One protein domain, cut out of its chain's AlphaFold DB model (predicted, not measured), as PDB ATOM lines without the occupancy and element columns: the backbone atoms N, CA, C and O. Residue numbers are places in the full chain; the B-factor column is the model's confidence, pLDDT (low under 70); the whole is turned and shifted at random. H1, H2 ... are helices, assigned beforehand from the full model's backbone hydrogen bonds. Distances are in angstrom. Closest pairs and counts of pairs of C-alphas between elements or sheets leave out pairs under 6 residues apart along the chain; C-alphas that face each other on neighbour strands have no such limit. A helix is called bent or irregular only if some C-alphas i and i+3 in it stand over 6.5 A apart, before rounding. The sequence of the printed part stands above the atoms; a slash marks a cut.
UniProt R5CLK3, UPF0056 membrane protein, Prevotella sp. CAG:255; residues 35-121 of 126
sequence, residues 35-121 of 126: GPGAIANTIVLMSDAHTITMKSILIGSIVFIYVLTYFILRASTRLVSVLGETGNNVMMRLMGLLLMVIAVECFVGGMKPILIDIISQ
ATOM      1  N   GLY A  35     145.261 149.298 137.826       75.38
ATOM      2  CA  GLY A  35     146.170 149.109 138.946       75.38
ATOM      3  C   GLY A  35     145.392 148.937 140.262       75.38
ATOM      4  O   GLY A  35     144.334 149.552 140.437       75.38
ATOM      5  N   PRO A  36     145.913 148.155 141.224       76.56
ATOM      6  CA  PRO A  36     145.252 147.929 142.513       76.56
ATOM      7  C   PRO A  36     144.957 149.235 143.271       76.56
ATOM      8  O   PRO A  36     143.934 149.325 143.946       76.56
ATOM      9  N   GLY A  37     145.790 150.270 143.104       77.38
ATOM     10  CA  GLY A  37     145.557 151.598 143.680       77.38
ATOM     11  C   GLY A  37     144.330 152.311 143.103       77.38
ATOM     12  O   GLY A  37     143.532 152.861 143.855       77.38
ATOM     13  N   ALA A  38     144.110 152.235 141.786       83.44
ATOM     14  CA  ALA A  38     142.932 152.830 141.154       83.44
ATOM     15  C   ALA A  38     141.636 152.149 141.628       83.44
ATOM     16  O   ALA A  38     140.640 152.824 141.893       83.44
ATOM     17  N   ILE A  39     141.666 150.821 141.793       87.00
ATOM     18  CA  ILE A  39     140.541 150.047 142.333       87.00
ATOM     19  C   ILE A  39     140.264 150.457 143.784       87.00
ATOM     20  O   ILE A  39     139.131 150.807 144.106       87.00
ATOM     21  N   ALA A  40     141.292 150.467 144.640       85.00
ATOM     22  CA  ALA A  40     141.159 150.857 146.042       85.00
ATOM     23  C   ALA A  40     140.609 152.284 146.183       85.00
ATOM     24  O   ALA A  40     139.640 152.498 146.907       85.00
ATOM     25  N   ASN A  41     141.155 153.240 145.428       84.75
ATOM     26  CA  ASN A  41     140.700 154.625 145.459       84.75
ATOM     27  C   ASN A  41     139.250 154.760 144.976       84.75
ATOM     28  O   ASN A  41     138.463 155.479 145.576       84.75
ATOM     29  N   THR A  42     138.858 154.020 143.934       88.56
ATOM     30  CA  THR A  42     137.466 154.015 143.459       88.56
ATOM     31  C   THR A  42     136.512 153.468 144.521       88.56
ATOM     32  O   THR A  42     135.425 154.014 144.698       88.56
ATOM     33  N   ILE A  43     136.905 152.419 145.253       88.56
ATOM     34  CA  ILE A  43     136.110 151.867 146.361       88.56
ATOM     35  C   ILE A  43     135.972 152.894 147.491       88.56
ATOM     36  O   ILE A  43     134.861 153.107 147.972       88.56
ATOM     37  N   VAL A  44     137.065 153.559 147.879       86.38
ATOM     38  CA  VAL A  44     137.054 154.612 148.910       86.38
ATOM     39  C   VAL A  44     136.168 155.784 148.479       86.38
ATOM     40  O   VAL A  44     135.239 156.140 149.194       86.38
ATOM     41  N   LEU A  45     136.353 156.303 147.262       86.50
ATOM     42  CA  LEU A  45     135.532 157.380 146.696       86.50
ATOM     43  C   LEU A  45     134.048 157.003 146.597       86.50
ATOM     44  O   LEU A  45     133.178 157.848 146.793       86.50
ATOM     45  N   MET A  46     133.739 155.739 146.297       86.69
ATOM     46  CA  MET A  46     132.361 155.249 146.273       86.69
ATOM     47  C   MET A  46     131.767 155.123 147.683       86.69
ATOM     48  O   MET A  46     130.562 155.324 147.851       86.69
ATOM     49  N   SER A  47     132.597 154.809 148.682       84.50
ATOM     50  CA  SER A  47     132.213 154.772 150.097       84.50
ATOM     51  C   SER A  47     131.936 156.176 150.646       84.50
ATOM     52  O   SER A  47     130.947 156.361 151.353       84.50
ATOM     53  N   ASP A  48     132.742 157.169 150.263       83.81
ATOM     54  CA  ASP A  48     132.581 158.574 150.671       83.81
ATOM     55  C   ASP A  48     131.432 159.288 149.927       83.81
ATOM     56  O   ASP A  48     130.916 160.324 150.359       83.81
ATOM     57  N   ALA A  49     130.987 158.746 148.788       83.81
ATOM     58  CA  ALA A  49     129.911 159.321 147.989       83.81
ATOM     59  C   ALA A  49     128.525 159.073 148.620       83.81
ATOM     60  O   ALA A  49     127.789 158.164 148.231       83.81
ATOM     61  N   HIS A  50     128.112 159.933 149.553       79.88
ATOM     62  CA  HIS A  50     126.800 159.832 150.212       79.88
ATOM     63  C   HIS A  50     125.613 160.309 149.350       79.88
ATOM     64  O   HIS A  50     124.482 159.866 149.552       79.88
ATOM     65  N   THR A  51     125.840 161.181 148.361       86.75
ATOM     66  CA  THR A  51     124.783 161.755 147.503       86.75
ATOM     67  C   THR A  51     124.726 161.083 146.128       86.75
ATOM     68  O   THR A  51     125.758 160.771 145.534       86.75
ATOM     69  N   ILE A  52     123.518 160.932 145.567       84.12
ATOM     70  CA  ILE A  52     123.288 160.366 144.220       84.12
ATOM     71  C   ILE A  52     124.080 161.129 143.143       84.12
ATOM     72  O   ILE A  52     124.654 160.513 142.246       84.12
ATOM     73  N   THR A  53     124.195 162.453 143.269       86.56
ATOM     74  CA  THR A  53     124.990 163.296 142.366       86.56
ATOM     75  C   THR A  53     126.470 162.908 142.369       86.56
ATOM     76  O   THR A  53     127.037 162.691 141.302       86.56
ATOM     77  N   MET A  54     127.088 162.721 143.540       86.56
ATOM     78  CA  MET A  54     128.499 162.318 143.637       86.56
ATOM     79  C   MET A  54     128.739 160.934 143.028       86.56
ATOM     80  O   MET A  54     129.692 160.746 142.274       86.56
ATOM     81  N   LYS A  55     127.816 159.989 143.256       87.50
ATOM     82  CA  LYS A  55     127.870 158.663 142.620       87.50
ATOM     83  C   LYS A  55     127.776 158.750 141.096       87.50
ATOM     84  O   LYS A  55     128.533 158.078 140.402       87.50
ATOM     85  N   SER A  56     126.889 159.595 140.562       89.38
ATOM     86  CA  SER A  56     126.759 159.777 139.108       89.38
ATOM     87  C   SER A  56     128.012 160.382 138.467       89.38
ATOM     88  O   SER A  56     128.407 159.946 137.388       89.38
ATOM     89  N   ILE A  57     128.683 161.320 139.148       91.88
ATOM     90  CA  ILE A  57     129.938 161.926 138.681       91.88
ATOM     91  C   ILE A  57     131.068 160.892 138.689       91.88
ATOM     92  O   ILE A  57     131.822 160.802 137.717       91.88
ATOM     93  N   LEU A  58     131.164 160.080 139.748       90.19
ATOM     94  CA  LEU A  58     132.156 159.011 139.846       90.19
ATOM     95  C   LEU A  58     131.986 157.997 138.706       90.19
ATOM     96  O   LEU A  58     132.928 157.738 137.960       90.19
ATOM     97  N   ILE A  59     130.768 157.479 138.516       91.06
ATOM     98  CA  ILE A  59     130.461 156.522 137.443       91.06
ATOM     99  C   ILE A  59     130.700 157.154 136.067       91.06
ATOM    100  O   ILE A  59     131.306 156.523 135.201       91.06
ATOM    101  N   GLY A  60     130.287 158.410 135.867       93.81
ATOM    102  CA  GLY A  60     130.537 159.148 134.628       93.81
ATOM    103  C   GLY A  60     132.029 159.277 134.312       93.81
ATOM    104  O   GLY A  60     132.434 159.067 133.171       93.81
ATOM    105  N   SER A  61     132.857 159.530 135.329       92.12
ATOM    106  CA  SER A  61     134.315 159.617 135.193       92.12
ATOM    107  C   SER A  61     134.936 158.272 134.814       92.12
ATOM    108  O   SER A  61     135.778 158.211 133.921       92.12
ATOM    109  N   ILE A  62     134.479 157.175 135.429       91.06
ATOM    110  CA  ILE A  62     134.932 155.815 135.098       91.06
ATOM    111  C   ILE A  62     134.605 155.478 133.638       91.06
ATOM    112  O   ILE A  62     135.476 155.039 132.888       91.06
ATOM    113  N   VAL A  63     133.361 155.722 133.210       94.12
ATOM    114  CA  VAL A  63     132.934 155.489 131.821       94.12
ATOM    115  C   VAL A  63     133.761 156.335 130.853       94.12
ATOM    116  O   VAL A  63     134.219 155.825 129.832       94.12
ATOM    117  N   PHE A  64     134.008 157.603 131.185       94.38
ATOM    118  CA  PHE A  64     134.826 158.496 130.370       94.38
ATOM    119  C   PHE A  64     136.258 157.972 130.188       94.38
ATOM    120  O   PHE A  64     136.750 157.918 129.059       94.38
ATOM    121  N   ILE A  65     136.907 157.515 131.265       92.12
ATOM    122  CA  ILE A  65     138.254 156.925 131.209       92.12
ATOM    123  C   ILE A  65     138.265 155.663 130.339       92.12
ATOM    124  O   ILE A  65     139.180 155.489 129.530       92.12
ATOM    125  N   TYR A  66     137.250 154.800 130.440       90.44
ATOM    126  CA  TYR A  66     137.157 153.605 129.597       90.44
ATOM    127  C   TYR A  66     136.966 153.937 128.119       90.44
ATOM    128  O   TYR A  66     137.613 153.328 127.267       90.44
ATOM    129  N   VAL A  67     136.126 154.924 127.800       94.69
ATOM    130  CA  VAL A  67     135.940 155.389 126.418       94.69
ATOM    131  C   VAL A  67     137.247 155.961 125.871       94.69
ATOM    132  O   VAL A  67     137.662 155.598 124.771       94.69
ATOM    133  N   LEU A  68     137.938 156.798 126.646       92.75
ATOM    134  CA  LEU A  68     139.233 157.352 126.256       92.75
ATOM    135  C   LEU A  68     140.270 156.244 126.019       92.75
ATOM    136  O   LEU A  68     140.931 156.219 124.982       92.75
ATOM    137  N   THR A  69     140.350 155.282 126.938       89.81
ATOM    138  CA  THR A  69     141.212 154.100 126.820       89.81
ATOM    139  C   THR A  69     140.902 153.300 125.558       89.81
ATOM    140  O   THR A  69     141.819 152.908 124.839       89.81
ATOM    141  N   TYR A  70     139.623 153.091 125.238       90.06
ATOM    142  CA  TYR A  70     139.211 152.398 124.019       90.06
ATOM    143  C   TYR A  70     139.726 153.107 122.759       90.06
ATOM    144  O   TYR A  70     140.260 152.455 121.861       90.06
ATOM    145  N   PHE A  71     139.633 154.439 122.698       91.94
ATOM    146  CA  PHE A  71     140.181 155.209 121.577       91.94
ATOM    147  C   PHE A  71     141.708 155.112 121.484       91.94
ATOM    148  O   PHE A  71     142.234 154.942 120.383       91.94
ATOM    149  N   ILE A  72     142.413 155.160 122.619       88.50
ATOM    150  CA  ILE A  72     143.873 154.987 122.673       88.50
ATOM    151  C   ILE A  72     144.264 153.600 122.156       88.50
ATOM    152  O   ILE A  72     145.124 153.488 121.284       88.50
ATOM    153  N   LEU A  73     143.598 152.543 122.631       86.06
ATOM    154  CA  LEU A  73     143.853 151.172 122.189       86.06
ATOM    155  C   LEU A  73     143.515 150.976 120.709       86.06
ATOM    156  O   LEU A  73     144.264 150.316 119.994       86.06
ATOM    157  N   ARG A  74     142.445 151.602 120.209       88.88
ATOM    158  CA  ARG A  74     142.110 151.587 118.779       88.88
ATOM    159  C   ARG A  74     143.185 152.266 117.926       88.88
ATOM    160  O   ARG A  74     143.417 151.851 116.794       88.88
ATOM    161  N   ALA A  75     143.842 153.293 118.458       87.56
ATOM    162  CA  ALA A  75     144.960 153.977 117.815       87.56
ATOM    163  C   ALA A  75     146.330 153.322 118.094       87.56
ATOM    164  O   ALA A  75     147.332 153.777 117.543       87.56
ATOM    165  N   SER A  76     146.384 152.256 118.904       83.69
ATOM    166  CA  SER A  76     147.619 151.627 119.399       83.69
ATOM    167  C   SER A  76     148.603 151.272 118.286       83.69
ATOM    168  O   SER A  76     149.779 151.609 118.374       83.69
ATOM    169  N   THR A  77     148.128 150.696 117.181       79.75
ATOM    170  CA  THR A  77     148.975 150.326 116.033       79.75
ATOM    171  C   THR A  77     149.724 151.516 115.437       79.75
ATOM    172  O   THR A  77     150.840 151.363 114.951       79.75
ATOM    173  N   ARG A  78     149.126 152.710 115.488       80.00
ATOM    174  CA  ARG A  78     149.750 153.959 115.036       80.00
ATOM    175  C   ARG A  78     150.598 154.602 116.130       80.00
ATOM    176  O   ARG A  78     151.570 155.278 115.831       80.00
ATOM    177  N   LEU A  79     150.229 154.401 117.392       81.44
ATOM    178  CA  LEU A  79     150.961 154.923 118.541       81.44
ATOM    179  C   LEU A  79     152.317 154.221 118.689       81.44
ATOM    180  O   LEU A  79     153.342 154.879 118.821       81.44
ATOM    181  N   VAL A  80     152.339 152.892 118.570       77.38
ATOM    182  CA  VAL A  80     153.562 152.079 118.660       77.38
ATOM    183  C   VAL A  80     154.567 152.453 117.567       77.38
ATOM    184  O   VAL A  80     155.760 152.552 117.846       77.38
ATOM    185  N   SER A  81     154.105 152.733 116.345       77.00
ATOM    186  CA  SER A  81     154.999 153.149 115.259       77.00
ATOM    187  C   SER A  81     155.567 154.560 115.439       77.00
ATOM    188  O   SER A  81     156.657 154.832 114.945       77.00
ATOM    189  N   VAL A  82     154.876 155.443 116.170       81.50
ATOM    190  CA  VAL A  82     155.373 156.787 116.520       81.50
ATOM    191  C   VAL A  82     156.379 156.741 117.672       81.50
ATOM    192  O   VAL A  82     157.348 157.494 117.656       81.50
ATOM    193  N   LEU A  83     156.177 155.870 118.667       80.75
ATOM    194  CA  LEU A  83     157.089 155.747 119.812       80.75
ATOM    195  C   LEU A  83     158.446 155.131 119.436       80.75
ATOM    196  O   LEU A  83     159.461 155.464 120.053       80.75
ATOM    197  N   GLY A  84     158.470 154.234 118.447       80.56
ATOM    198  CA  GLY A  84     159.683 153.533 118.039       80.56
ATOM    199  C   GLY A  84     160.307 152.684 119.157       80.56
ATOM    200  O   GLY A  84     159.734 152.476 120.229       80.56
ATOM    201  N   GLU A  85     161.513 152.178 118.908       79.25
ATOM    202  CA  GLU A  85     162.184 151.226 119.801       79.25
ATOM    203  C   GLU A  85     162.667 151.884 121.109       79.25
ATOM    204  O   GLU A  85     162.484 151.344 122.202       79.25
ATOM    205  N   THR A  86     163.207 153.105 121.022       81.94
ATOM    206  CA  THR A  86     163.646 153.879 122.193       81.94
ATOM    207  C   THR A  86     162.470 154.283 123.080       81.94
ATOM    208  O   THR A  86     162.555 154.148 124.302       81.94
ATOM    209  N   GLY A  87     161.359 154.742 122.491       82.19
ATOM    210  CA  GLY A  87     160.165 155.127 123.244       82.19
ATOM    211  C   GLY A  87     159.543 153.942 123.976       82.19
ATOM    212  O   GLY A  87     159.162 154.078 125.137       82.19
ATOM    213  N   ASN A  88     159.524 152.761 123.353       80.31
ATOM    214  CA  ASN A  88     159.054 151.542 124.007       80.31
ATOM    215  C   ASN A  88     159.927 151.164 125.222       80.31
ATOM    216  O   ASN A  88     159.411 150.853 126.296       80.31
ATOM    217  N   ASN A  89     161.252 151.282 125.093       81.69
ATOM    218  CA  ASN A  89     162.182 151.022 126.196       81.69
ATOM    219  C   ASN A  89     162.000 152.003 127.369       81.69
ATOM    220  O   ASN A  89     162.061 151.611 128.537       81.69
ATOM    221  N   VAL A  90     161.741 153.282 127.076       87.50
ATOM    222  CA  VAL A  90     161.410 154.281 128.104       87.50
ATOM    223  C   VAL A  90     160.072 153.958 128.765       87.50
ATOM    224  O   VAL A  90     159.992 153.990 129.991       87.50
ATOM    225  N   MET A  91     159.049 153.589 127.988       84.88
ATOM    226  CA  MET A  91     157.745 153.213 128.532       84.88
ATOM    227  C   MET A  91     157.859 152.060 129.524       84.88
ATOM    228  O   MET A  91     157.330 152.177 130.625       84.88
ATOM    229  N   MET A  92     158.623 151.008 129.210       80.62
ATOM    230  CA  MET A  92     158.846 149.894 130.142       80.62
ATOM    231  C   MET A  92     159.495 150.333 131.464       80.62
ATOM    232  O   MET A  92     159.099 149.861 132.529       80.62
ATOM    233  N   ARG A  93     160.440 151.283 131.434       85.50
ATOM    234  CA  ARG A  93     161.023 151.859 132.662       85.50
ATOM    235  C   ARG A  93     160.003 152.680 133.449       85.50
ATOM    236  O   ARG A  93     159.958 152.582 134.674       85.50
ATOM    237  N   LEU A  94     159.171 153.457 132.756       88.25
ATOM    238  CA  LEU A  94     158.113 154.249 133.381       88.25
ATOM    239  C   LEU A  94     157.067 153.367 134.069       88.25
ATOM    240  O   LEU A  94     156.659 153.712 135.174       88.25
ATOM    241  N   MET A  95     156.700 152.210 133.497       82.81
ATOM    242  CA  MET A  95     155.819 151.235 134.164       82.81
ATOM    243  C   MET A  95     156.316 150.909 135.577       82.81
ATOM    244  O   MET A  95     155.549 150.948 136.535       82.81
ATOM    245  N   GLY A  96     157.606 150.579 135.696       83.94
ATOM    246  CA  GLY A  96     158.219 150.172 136.958       83.94
ATOM    247  C   GLY A  96     158.274 151.315 137.969       83.94
ATOM    248  O   GLY A  96     157.963 151.115 139.141       83.94
ATOM    249  N   LEU A  97     158.599 152.526 137.509       89.94
ATOM    250  CA  LEU A  97     158.592 153.720 138.356       89.94
ATOM    251  C   LEU A  97     157.181 154.048 138.860       89.94
ATOM    252  O   LEU A  97     157.005 154.290 140.051       89.94
ATOM    253  N   LEU A  98     156.167 153.994 137.991       87.50
ATOM    254  CA  LEU A  98     154.768 154.213 138.375       87.50
ATOM    255  C   LEU A  98     154.289 153.162 139.378       87.50
ATOM    256  O   LEU A  98     153.671 153.513 140.375       87.50
ATOM    257  N   LEU A  99     154.624 151.888 139.161       85.94
ATOM    258  CA  LEU A  99     154.316 150.812 140.104       85.94
ATOM    259  C   LEU A  99     154.926 151.054 141.486       85.94
ATOM    260  O   LEU A  99     154.253 150.846 142.493       85.94
ATOM    261  N   MET A 100     156.175 151.523 141.540       89.19
ATOM    262  CA  MET A 100     156.833 151.872 142.798       89.19
ATOM    263  C   MET A 100     156.107 153.023 143.507       89.19
ATOM    264  O   MET A 100     155.853 152.940 144.708       89.19
ATOM    265  N   VAL A 101     155.729 154.069 142.768       89.19
ATOM    266  CA  VAL A 101     154.978 155.212 143.312       89.19
ATOM    267  C   VAL A 101     153.621 154.767 143.851       89.19
ATOM    268  O   VAL A 101     153.298 155.080 144.993       89.19
ATOM    269  N   ILE A 102     152.867 153.977 143.083       85.81
ATOM    270  CA  ILE A 102     151.555 153.454 143.495       85.81
ATOM    271  C   ILE A 102     151.689 152.573 144.745       85.81
ATOM    272  O   ILE A 102     150.842 152.626 145.633       85.81
ATOM    273  N   ALA A 103     152.760 151.778 144.859       86.38
ATOM    274  CA  ALA A 103     153.005 150.970 146.052       86.38
ATOM    275  C   ALA A 103     153.193 151.841 147.306       86.38
ATOM    276  O   ALA A 103     152.597 151.560 148.348       86.38
ATOM    277  N   VAL A 104     153.977 152.920 147.200       90.75
ATOM    278  CA  VAL A 104     154.166 153.885 148.296       90.75
ATOM    279  C   VAL A 104     152.863 154.622 148.608       90.75
ATOM    280  O   VAL A 104     152.527 154.788 149.778       90.75
ATOM    281  N   GLU A 105     152.102 155.020 147.588       86.44
ATOM    282  CA  GLU A 105     150.808 155.687 147.747       86.44
ATOM    283  C   GLU A 105     149.813 154.813 148.520       86.44
ATOM    284  O   GLU A 105     149.252 155.261 149.521       86.44
ATOM    285  N   CYS A 106     149.655 153.543 148.133       83.69
ATOM    286  CA  CYS A 106     148.813 152.583 148.849       83.69
ATOM    287  C   CYS A 106     149.280 152.377 150.298       83.69
ATOM    288  O   CYS A 106     148.457 152.325 151.213       83.69
ATOM    289  N   PHE A 107     150.596 152.277 150.521       88.19
ATOM    290  CA  PHE A 107     151.162 152.087 151.857       88.19
ATOM    291  C   PHE A 107     150.879 153.285 152.773       88.19
ATOM    292  O   PHE A 107     150.373 153.119 153.884       88.19
ATOM    293  N   VAL A 108     151.152 154.503 152.300       88.00
ATOM    294  CA  VAL A 108     150.915 155.735 153.064       88.00
ATOM    295  C   VAL A 108     149.419 155.983 153.255       88.00
ATOM    296  O   VAL A 108     149.007 156.348 154.356       88.00
ATOM    297  N   GLY A 109     148.602 155.745 152.225       85.50
ATOM    298  CA  GLY A 109     147.147 155.874 152.288       85.50
ATOM    299  C   GLY A 109     146.518 154.972 153.351       85.50
ATOM    300  O   GLY A 109     145.656 155.428 154.096       85.50
ATOM    301  N   GLY A 110     146.998 153.731 153.486       83.19
ATOM    302  CA  GLY A 110     146.551 152.813 154.537       83.19
ATOM    303  C   GLY A 110     147.118 153.125 155.928       83.19
ATOM    304  O   GLY A 110     146.408 153.010 156.923       83.19
ATOM    305  N   MET A 111     148.386 153.540 156.023       89.31
ATOM    306  CA  MET A 111     149.067 153.752 157.310       89.31
ATOM    307  C   MET A 111     148.680 155.071 157.998       89.31
ATOM    308  O   MET A 111     148.593 155.126 159.224       89.31
ATOM    309  N   LYS A 112     148.437 156.139 157.228       88.38
ATOM    310  CA  LYS A 112     148.106 157.473 157.749       88.38
ATOM    311  C   LYS A 112     146.898 157.494 158.705       88.38
ATOM    312  O   LYS A 112     147.063 158.053 159.789       88.38
ATOM    313  N   PRO A 113     145.717 156.930 158.373       86.38
ATOM    314  CA  PRO A 113     144.571 156.954 159.286       86.38
ATOM    315  C   PRO A 113     144.853 156.190 160.586       86.38
ATOM    316  O   PRO A 113     144.572 156.704 161.662       86.38
ATOM    317  N   ILE A 114     145.519 155.032 160.503       89.06
ATOM    318  CA  ILE A 114     145.861 154.205 161.672       89.06
ATOM    319  C   ILE A 114     146.771 154.971 162.641       89.06
ATOM    320  O   ILE A 114     146.550 154.961 163.850       89.06
ATOM    321  N   LEU A 115     147.793 155.656 162.120       90.38
ATOM    322  CA  LEU A 115     148.724 156.415 162.953       90.38
ATOM    323  C   LEU A 115     148.040 157.612 163.634       90.38
ATOM    324  O   LEU A 115     148.308 157.888 164.802       90.38
ATOM    325  N   ILE A 116     147.148 158.304 162.917       90.94
ATOM    326  CA  ILE A 116     146.370 159.425 163.462       90.94
ATOM    327  C   ILE A 116     145.425 158.939 164.567       90.94
ATOM    328  O   ILE A 116     145.364 159.573 165.619       90.94
ATOM    329  N   ASP A 117     144.747 157.809 164.368       89.25
ATOM    330  CA  ASP A 117     143.823 157.246 165.358       89.25
ATOM    331  C   ASP A 117     144.538 156.873 166.664       89.25
ATOM    332  O   ASP A 117     144.047 157.193 167.748       89.25
ATOM    333  N   ILE A 118     145.728 156.266 166.579       89.69
ATOM    334  CA  ILE A 118     146.540 155.912 167.756       89.69
ATOM    335  C   ILE A 118     146.972 157.166 168.526       89.69
ATOM    336  O   ILE A 118     146.861 157.208 169.752       89.69
ATOM    337  N   ILE A 119     147.450 158.200 167.825       89.50
ATOM    338  CA  ILE A 119     147.890 159.454 168.457       89.50
ATOM    339  C   ILE A 119     146.700 160.188 169.088       89.50
ATOM    340  O   ILE A 119     146.820 160.695 170.199       89.50
ATOM    341  N   SER A 120     145.549 160.217 168.412       86.19
ATOM    342  CA  SER A 120     144.320 160.840 168.911       86.19
ATOM    343  C   SER A 120     143.810 160.161 170.186       86.19
ATOM    344  O   SER A 120     143.523 160.836 171.173       86.19
ATOM    345  N   GLN A 121     143.779 158.823 170.223       81.81
ATOM    346  CA  GLN A 121     143.391 158.075 171.425       81.81
ATOM    347  C   GLN A 121     144.405 158.235 172.565       81.81
ATOM    348  O   GLN A 121     144.008 158.373 173.719       81.81
TER     349      GLN A 121
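AT A GLANCE: This is residues 35 to 121 of the 126 residues of the protein "UPF0056 membrane protein" of Prevotella sp. CAG:255 (UniProt R5CLK3). A flat, open frame: H2 makes one side, H3 turns the corner with a sharp kink and runs back as the long opposite side, and short H1 is folded back into the opening. The printed part has 87 residues with three named helices, H1, H2 and H3, no named strand, class all helix. It is only just extended, close to loose, with a radius of gyration of the C-alphas of 18.1 A and spans of 57 by 32 by 12 A.

IN THESE COORDINATES: H1, residues 36 to 48, begins at C-alpha 36 (145.252, 147.929, 142.513) and measures 18.5 A. H2, residues 52 to 74, measures 32.8 A. H3, residues 76 to 121, measures 52.6 A and ends at C-alpha 121 (143.391, 158.075, 171.425). H3 is irregular, C-alphas 82 and 85 being 9.4 A apart, with a kink of 104 degrees near residue 85.

HOW THE PARTS SIT: H1 and H2, a helical hairpin, only just touch, with 3 pairs of C-alphas within 8 A, the closest Met 46 and Lys 55 at 6.7 A; they run opposite ways at a shallow tilt of 23 degrees. H1 touches H3 with residue 37 alone, the C-alphas of Gly 37 and Cys 106 being closest at 6.2 A. H2 and H3 meet only through their link. Every O i to N i+4 pair is within hydrogen-bond range in H1 and H2, and 36 of 42 in H3.

THE WHOLE: The C-alphas farthest apart, Ser 81 and Gln 121, are 57.6 A apart. The printed part has no cut, both links are tight, and no printed residue is under 70 in pLDDT.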